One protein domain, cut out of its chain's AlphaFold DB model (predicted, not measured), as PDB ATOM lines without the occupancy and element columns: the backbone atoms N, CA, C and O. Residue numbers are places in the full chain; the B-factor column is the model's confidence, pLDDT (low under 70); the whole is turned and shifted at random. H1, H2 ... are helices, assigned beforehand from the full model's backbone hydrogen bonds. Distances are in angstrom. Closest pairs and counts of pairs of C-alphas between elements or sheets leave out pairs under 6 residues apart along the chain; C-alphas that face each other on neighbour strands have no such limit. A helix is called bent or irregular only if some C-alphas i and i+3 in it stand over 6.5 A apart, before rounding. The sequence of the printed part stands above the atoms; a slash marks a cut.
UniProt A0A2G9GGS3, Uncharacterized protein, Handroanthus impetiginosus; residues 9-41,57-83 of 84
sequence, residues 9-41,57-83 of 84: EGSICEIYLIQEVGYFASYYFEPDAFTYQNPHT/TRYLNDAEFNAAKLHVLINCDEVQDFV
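AT A GLANCE: This is residues 9 to 41 and 57 to 83 of the 84 residues of an uncharacterized protein of Handroanthus impetiginosus (UniProt A0A2G9GGS3). A lone helix, H1, makes one end and a corner of H2 and H3 the other, with unnamed residues 29 to 41 between. The printed part has 60 residues with three named helices, H1, H2, H3 in chain order, and no named strand: all helix. It is extended, radius of gyration of the C-alphas 18.9 A, spanning 55 by 32 by 13 A.

IN THESE COORDINATES: Find C-alpha 9 at (212.511, 340.844, 240.815); from there H1, residues 9 to 28, runs 28.7 A. H2, residues 62 to 75, runs 19.8 A. H3, residues 77 to 83, runs 10.5 A to C-alpha 83 at (241.891, 298.753, 232.178); it is irregular, only just: C-alphas 78 and 81 are 6.6 A apart.

HOW THE PARTS SIT: H1 is apart from H2 and H3. With residues 72 to 74 alone, H2 touches H3 only at the corner, about perpendicular at 73 degrees; the closest C-alphas, of Leu 73 and Val 79, are 6.5 A apart. Every O i to N i+4 pair is within hydrogen-bond range in H1 and H2; in H3, 0 of 3 are, beside 3 of 4 O i to N i+3 pairs.

THE WHOLE: The farthest C-alphas, of Glu 9 and Ala 63, are 55.5 A apart. Residues 42 to 56 are not printed; C-alphas 41 and 57 stand 20.4 A apart across this cut. The model's pLDDT is under 70 at residues 31 to 41.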
ATOM      1  N   GLU A   9     211.368 340.586 241.694       90.44
ATOM      2  CA  GLU A   9     212.511 340.844 240.815       90.44
ATOM      3  C   GLU A   9     213.679 339.894 241.108       90.44
ATOM      4  O   GLU A   9     214.342 339.424 240.189       90.44
ATOM      5  N   GLY A  10     213.914 339.572 242.383       89.81
ATOM      6  CA  GLY A  10     214.962 338.635 242.780       89.81
ATOM      7  C   GLY A  10     214.676 337.209 242.316       89.81
ATOM      8  O   GLY A  10     215.577 336.552 241.803       89.81
ATOM      9  N   SER A  11     213.425 336.759 242.432       84.88
ATOM     10  CA  SER A  11     212.991 335.454 241.911       84.88
ATOM     11  C   SER A  11     213.068 335.380 240.390       84.88
ATOM     12  O   SER A  11     213.531 334.380 239.848       84.88
ATOM     13  N   ILE A  12     212.664 336.448 239.695       91.12
ATOM     14  CA  ILE A  12     212.764 336.531 238.233       91.12
ATOM     15  C   ILE A  12     214.231 336.428 237.808       91.12
ATOM     16  O   ILE A  12     214.574 335.570 236.997       91.12
ATOM     17  N   CYS A  13     215.114 337.241 238.394       90.69
ATOM     18  CA  CYS A  13     216.543 337.194 238.090       90.69
ATOM     19  C   CYS A  13     217.163 335.821 238.393       90.69
ATOM     20  O   CYS A  13     218.051 335.382 237.668       90.69
ATOM     21  N   GLU A  14     216.710 335.127 239.441       89.50
ATOM     22  CA  GLU A  14     217.209 333.788 239.756       89.50
ATOM     23  C   GLU A  14     216.833 332.769 238.685       89.50
ATOM     24  O   GLU A  14     217.701 332.016 238.243       89.50
ATOM     25  N   ILE A  15     215.581 332.777 238.232       90.25
ATOM     26  CA  ILE A  15     215.124 331.866 237.180       90.25
ATOM     27  C   ILE A  15     215.911 332.104 235.887       90.25
ATOM     28  O   ILE A  15     216.384 331.141 235.287       90.25
ATOM     29  N   TYR A  16     216.124 333.365 235.495       92.62
ATOM     30  CA  TYR A  16     216.919 333.687 234.305       92.62
ATOM     31  C   TYR A  16     218.372 333.217 234.421       92.62
ATOM     32  O   TYR A  16     218.896 332.636 233.474       92.62
ATOM     33  N   LEU A  17     219.013 333.401 235.580       91.56
ATOM     34  CA  LEU A  17     220.374 332.901 235.797       91.56
ATOM     35  C   LEU A  17     220.440 331.373 235.721       91.56
ATOM     36  O   LEU A  17     221.355 330.839 235.103       91.56
ATOM     37  N   ILE A  18     219.480 330.663 236.323       88.19
ATOM     38  CA  ILE A  18     219.410 329.196 236.238       88.19
ATOM     39  C   ILE A  18     219.234 328.760 234.780       88.19
ATOM     40  O   ILE A  18     219.905 327.831 234.332       88.19
ATOM     41  N   GLN A  19     218.368 329.443 234.033       91.62
ATOM     42  CA  GLN A  19     218.097 329.120 232.638       91.62
ATOM     43  C   GLN A  19     219.315 329.363 231.737       91.62
ATOM     44  O   GLN A  19     219.646 328.491 230.935       91.62
ATOM     45  N   GLU A  20     220.008 330.497 231.874       91.88
ATOM     46  CA  GLU A  20     221.225 330.768 231.098       91.88
ATOM     47  C   GLU A  20     222.352 329.800 231.437       91.88
ATOM     48  O   GLU A  20     223.010 329.295 230.529       91.88
ATOM     49  N   VAL A  21     222.558 329.494 232.720       88.06
ATOM     50  CA  VAL A  21     223.558 328.502 233.130       88.06
ATOM     51  C   VAL A  21     223.217 327.131 232.549       88.06
ATOM     52  O   VAL A  21     224.110 326.452 232.051       88.06
ATOM     53  N   GLY A  22     221.939 326.742 232.552       84.75
ATOM     54  CA  GLY A  22     221.476 325.500 231.934       84.75
ATOM     55  C   GLY A  22     221.687 325.470 230.419       84.75
ATOM     56  O   GLY A  22     222.150 324.460 229.896       84.75
ATOM     57  N   TYR A  23     221.406 326.573 229.721       86.94
ATOM     58  CA  TYR A  23     221.601 326.683 228.271       86.94
ATOM     59  C   TYR A  23     223.082 326.694 227.881       86.94
ATOM     60  O   TYR A  23     223.495 326.013 226.947       86.94
ATOM     61  N   PHE A  24     223.901 327.440 228.621       88.12
ATOM     62  CA  PHE A  24     225.350 327.420 228.461       88.12
ATOM     63  C   PHE A  24     225.887 326.005 228.686       88.12
ATOM     64  O   PHE A  24     226.661 325.499 227.876       88.12
ATOM     65  N   ALA A  25     225.446 325.347 229.761       81.00
ATOM     66  CA  ALA A  25     225.909 324.012 230.080       81.00
ATOM     67  C   ALA A  25     225.511 322.995 229.002       81.00
ATOM     68  O   ALA A  25     226.363 322.231 228.573       81.00
ATOM     69  N   SER A  26     224.271 323.020 228.510       80.81
ATOM     70  CA  SER A  26     223.823 322.087 227.468       80.81
ATOM     71  C   SER A  26     224.473 322.321 226.103       80.81
ATOM     72  O   SER A  26     224.548 321.396 225.298       80.81
ATOM     73  N   TYR A  27     224.932 323.542 225.822       84.69
ATOM     74  CA  TYR A  27     225.618 323.858 224.571       84.69
ATOM     75  C   TYR A  27     227.060 323.339 224.543       84.69
ATOM     76  O   TYR A  27     227.541 322.908 223.497       84.69
ATOM     77  N   TYR A  28     227.758 323.394 225.681       84.75
ATOM     78  CA  TYR A  28     229.181 323.048 225.762       84.75
ATOM     79  C   TYR A  28     229.461 321.681 226.380       84.75
ATOM     80  O   TYR A  28     230.539 321.129 226.162       84.75
ATOM     81  N   PHE A  29     228.526 321.139 227.153       76.44
ATOM     82  CA  PHE A  29     228.684 319.869 227.836       76.44
ATOM     83  C   PHE A  29     227.633 318.868 227.361       76.44
ATOM     84  O   PHE A  29     226.474 319.216 227.130       76.44
ATOM     85  N   GLU A  30     228.039 317.605 227.233       71.81
ATOM     86  CA  GLU A  30     227.100 316.512 226.990       71.81
ATOM     87  C   GLU A  30     226.099 316.396 228.158       71.81
ATOM     88  O   GLU A  30     226.432 316.771 229.285       71.81
ATOM     89  N   PRO A  31     224.876 315.879 227.929       65.38
ATOM     90  CA  PRO A  31     223.848 315.750 228.971       65.38
ATOM     91  C   PRO A  31     224.314 314.997 230.230       65.38
ATOM     92  O   PRO A  31     223.812 315.264 231.321       65.38
ATOM     93  N   ASP A  32     225.297 314.109 230.069       60.25
ATOM     94  CA  ASP A  32     225.902 313.291 231.127       60.25
ATOM     95  C   ASP A  32     227.166 313.924 231.737       60.25
ATOM     96  O   ASP A  32     227.916 313.295 232.490       60.25
ATOM     97  N   ALA A  33     227.443 315.189 231.420       57.12
ATOM     98  CA  ALA A  33     228.541 315.900 232.037       57.12
ATOM     99  C   ALA A  33     228.269 316.103 233.528       57.12
ATOM    100  O   ALA A  33     227.233 316.616 233.955       57.12
ATOM    101  N   PHE A  34     229.256 315.701 234.321       52.31
ATOM    102  CA  PHE A  34     229.246 315.739 235.775       52.31
ATOM    103  C   PHE A  34     228.886 317.148 236.285       52.31
ATOM    104  O   PHE A  34     229.711 318.062 236.263       52.31
ATOM    105  N   THR A  35     227.661 317.341 236.771       53.88
ATOM    106  CA  THR A  35     227.253 318.576 237.455       53.88
ATOM    107  C   THR A  35     226.999 318.275 238.924       53.88
ATOM    108  O   THR A  35     226.565 317.186 239.282       53.88
ATOM    109  N   TYR A  36     227.214 319.251 239.810       52.66
ATOM    110  CA  TYR A  36     226.872 319.110 241.235       52.66
ATOM    111  C   TYR A  36     225.396 318.732 241.476       52.66
ATOM    112  O   TYR A  36     225.062 318.251 242.556       52.66
ATOM    113  N   GLN A  37     224.521 318.970 240.492       47.91
ATOM    114  CA  GLN A  37     223.090 318.668 240.540       47.91
ATOM    115  C   GLN A  37     222.736 317.286 239.972       47.91
ATOM    116  O   GLN A  37     221.757 316.704 240.425       47.91
ATOM    117  N   ASN A  38     223.563 316.737 239.079       52.06
ATOM    118  CA  ASN A  38     223.536 315.337 238.662       52.06
ATOM    119  C   ASN A  38     224.843 314.665 239.101       52.06
ATOM    120  O   ASN A  38     225.728 314.437 238.268       52.06
ATOM    121  N   PRO A  39     225.015 314.340 240.398       53.09
ATOM    122  CA  PRO A  39     226.036 313.385 240.759       53.09
ATOM    123  C   PRO A  39     225.587 312.065 240.141       53.09
ATOM    124  O   PRO A  39     224.743 311.369 240.704       53.09
ATOM    125  N   HIS A  40     226.130 311.716 238.975       54.03
ATOM    126  CA  HIS A  40     226.219 310.319 238.593       54.03
ATOM    127  C   HIS A  40     227.043 309.670 239.706       54.03
ATOM    128  O   HIS A  40     228.277 309.707 239.708       54.03
ATOM    129  N   THR A  41     226.363 309.184 240.743       57.03
ATOM    130  CA  THR A  41     226.954 308.265 241.695       57.03
ATOM    131  C   THR A  41     227.404 307.107 240.828       57.03
ATOM    132  O   THR A  41     226.572 306.390 240.277       57.03
ATOM    133  N   THR A  57     236.057 311.236 260.257       90.25
ATOM    134  CA  THR A  57     236.966 311.511 259.144       90.25
ATOM    135  C   THR A  57     238.353 311.011 259.517       90.25
ATOM    136  O   THR A  57     238.928 311.464 260.508       90.25
ATOM    137  N   ARG A  58     238.899 310.078 258.737       93.75
ATOM    138  CA  ARG A  58     240.284 309.607 258.861       93.75
ATOM    139  C   ARG A  58     240.835 309.216 257.495       93.75
ATOM    140  O   ARG A  58     240.067 308.922 256.584       93.75
ATOM    141  N   TYR A  59     242.156 309.162 257.381       94.69
ATOM    142  CA  TYR A  59     242.808 308.583 256.211       94.69
ATOM    143  C   TYR A  59     242.687 307.053 256.217       94.69
ATOM    144  O   TYR A  59     242.644 306.420 257.281       94.69
ATOM    145  N   LEU A  60     242.610 306.479 255.016       94.75
ATOM    146  CA  LEU A  60     242.737 305.041 254.804       94.75
ATOM    147  C   LEU A  60     244.204 304.645 254.982       94.75
ATOM    148  O   LEU A  60     245.095 305.385 254.564       94.75
ATOM    149  N   ASN A  61     244.452 303.488 255.588       96.56
ATOM    150  CA  ASN A  61     245.777 302.871 255.530       96.56
ATOM    151  C   ASN A  61     245.999 302.187 254.167       96.56
ATOM    152  O   ASN A  61     245.067 302.055 253.372       96.56
ATOM    153  N   ASP A  62     247.217 301.712 253.902       97.50
ATOM    154  CA  ASP A  62     247.565 301.111 252.607       97.50
ATOM    155  C   ASP A  62     246.694 299.897 252.253       97.50
ATOM    156  O   ASP A  62     246.301 299.722 251.100       97.50
ATOM    157  N   ALA A  63     246.354 299.058 253.236       97.31
ATOM    158  CA  ALA A  63     245.520 297.881 253.012       97.31
ATOM    159  C   ALA A  63     244.079 298.271 252.647       97.31
ATOM    160  O   ALA A  63     243.507 297.733 251.701       97.31
ATOM    161  N   GLU A  64     243.510 299.243 253.357       96.00
ATOM    162  CA  GLU A  64     242.175 299.781 253.096       96.00
ATOM    163  C   GLU A  64     242.114 300.513 251.759       96.00
ATOM    164  O   GLU A  64     241.153 300.354 251.009       96.00
ATOM    165  N   PHE A  65     243.152 301.286 251.439       95.81
ATOM    166  CA  PHE A  65     243.267 301.968 250.161       95.81
ATOM    167  C   PHE A  65     243.326 300.963 249.009       95.81
ATOM    168  O   PHE A  65     242.583 301.099 248.038       95.81
ATOM    169  N   ASN A  66     244.150 299.919 249.133       96.44
ATOM    170  CA  ASN A  66     244.230 298.858 248.131       96.44
ATOM    171  C   ASN A  66     242.903 298.102 247.989       96.44
ATOM    172  O   ASN A  66     242.487 297.823 246.865       96.44
ATOM    173  N   ALA A  67     242.205 297.828 249.094       94.94
ATOM    174  CA  ALA A  67     240.887 297.201 249.064       94.94
ATOM    175  C   ALA A  67     239.839 298.091 248.371       94.94
ATOM    176  O   ALA A  67     239.117 297.618 247.495       94.94
ATOM    177  N   ALA A  68     239.790 299.385 248.702       91.69
ATOM    178  CA  ALA A  68     238.885 300.345 248.072       91.69
ATOM    179  C   ALA A  68     239.187 300.512 246.575       91.69
ATOM    180  O   ALA A  68     238.276 300.489 245.747       91.69
ATOM    181  N   LYS A  69     240.472 300.610 246.214       91.75
ATOM    182  CA  LYS A  69     240.927 300.665 244.822       91.75
ATOM    183  C   LYS A  69     240.493 299.419 244.051       91.75
ATOM    184  O   LYS A  69     239.917 299.551 242.976       91.75
ATOM    185  N   LEU A  70     240.736 298.225 244.596       92.56
ATOM    186  CA  LEU A  70     240.346 296.963 243.967       92.56
ATOM    187  C   LEU A  70     238.825 296.869 243.797       92.56
ATOM    188  O   LEU A  70     238.352 296.464 242.739       92.56
ATOM    189  N   HIS A  71     238.061 297.287 244.808       90.25
ATOM    190  CA  HIS A  71     236.605 297.303 244.741       90.25
ATOM    191  C   HIS A  71     236.101 298.163 243.576       90.25
ATOM    192  O   HIS A  71     235.280 297.691 242.792       90.25
ATOM    193  N   VAL A  72     236.646 299.373 243.410       89.31
ATOM    194  CA  VAL A  72     236.316 300.241 242.269       89.31
ATOM    195  C   VAL A  72     236.719 299.584 240.948       89.31
ATOM    196  O   VAL A  72     235.906 299.537 240.034       89.31
ATOM    197  N   LEU A  73     237.930 299.029 240.842       88.81
ATOM    198  CA  LEU A  73     238.408 298.412 239.597       88.81
ATOM    199  C   LEU A  73     237.581 297.202 239.149       88.81
ATOM    200  O   LEU A  73     237.511 296.944 237.956       88.81
ATOM    201  N   ILE A  74     236.989 296.448 240.076       88.00
ATOM    202  CA  ILE A  74     236.202 295.251 239.741       88.00
ATOM    203  C   ILE A  74     234.736 295.592 239.455       88.00
ATOM    204  O   ILE A  74     234.112 294.929 238.637       88.00
ATOM    205  N   ASN A  75     234.172 296.587 240.143       84.19
ATOM    206  CA  ASN A  75     232.719 296.794 240.180       84.19
ATOM    207  C   ASN A  75     232.254 298.062 239.440       84.19
ATOM    208  O   ASN A  75     231.055 298.309 239.382       84.19
ATOM    209  N   CYS A  76     233.173 298.894 238.932       84.94
ATOM    210  CA  CYS A  76     232.859 300.142 238.228       84.94
ATOM    211  C   CYS A  76     232.937 299.906 236.716       84.94
ATOM    212  O   CYS A  76     234.038 299.825 236.162       84.94
ATOM    213  N   ASP A  77     231.780 299.800 236.066       81.94
ATOM    214  CA  ASP A  77     231.675 299.555 234.622       81.94
ATOM    215  C   ASP A  77     232.382 300.658 233.822       81.94
ATOM    216  O   ASP A  77     233.116 300.376 232.880       81.94
ATOM    217  N   GLU A  78     232.278 301.907 234.284       81.31
ATOM    218  CA  GLU A  78     232.893 303.089 233.671       81.31
ATOM    219  C   GLU A  78     234.431 303.038 233.664       81.31
ATOM    220  O   GLU A  78     235.080 303.787 232.936       81.31
ATOM    221  N   VAL A  79     235.041 302.200 234.512       79.69
ATOM    222  CA  VAL A  79     236.502 302.059 234.607       79.69
ATOM    223  C   VAL A  79     237.008 300.884 233.768       79.69
ATOM    224  O   VAL A  79     238.184 300.883 233.402       79.69
ATOM    225  N   GLN A  80     236.151 299.918 233.412       78.06
ATOM    226  CA  GLN A  80     236.553 298.733 232.639       78.06
ATOM    227  C   GLN A  80     237.186 299.102 231.294       78.06
ATOM    228  O   GLN A  80     238.192 298.506 230.908       78.06
ATOM    229  N   ASP A  81     236.663 300.132 230.627       78.88
ATOM    230  CA  ASP A  81     237.161 300.596 229.326       78.88
ATOM    231  C   ASP A  81     238.626 301.064 229.359       78.88
ATOM    232  O   ASP A  81     239.316 301.013 228.343       78.88
ATOM    233  N   PHE A  82     239.128 301.485 230.523       76.94
ATOM    234  CA  PHE A  82     240.483 302.027 230.692       76.94
ATOM    235  C   PHE A  82     241.500 301.007 231.215       76.94
ATOM    236  O   PHE A  82     242.693 301.303 231.280       76.94
ATOM    237  N   VAL A  83     241.039 299.831 231.646       73.00
ATOM    238  CA  VAL A  83     241.891 298.753 232.178       73.00
ATOM    239  C   VAL A  83     242.318 297.777 231.068       73.00
ATOM    240  O   VAL A  83     243.177 296.928 231.301       73.00
TER     241      VAL A  83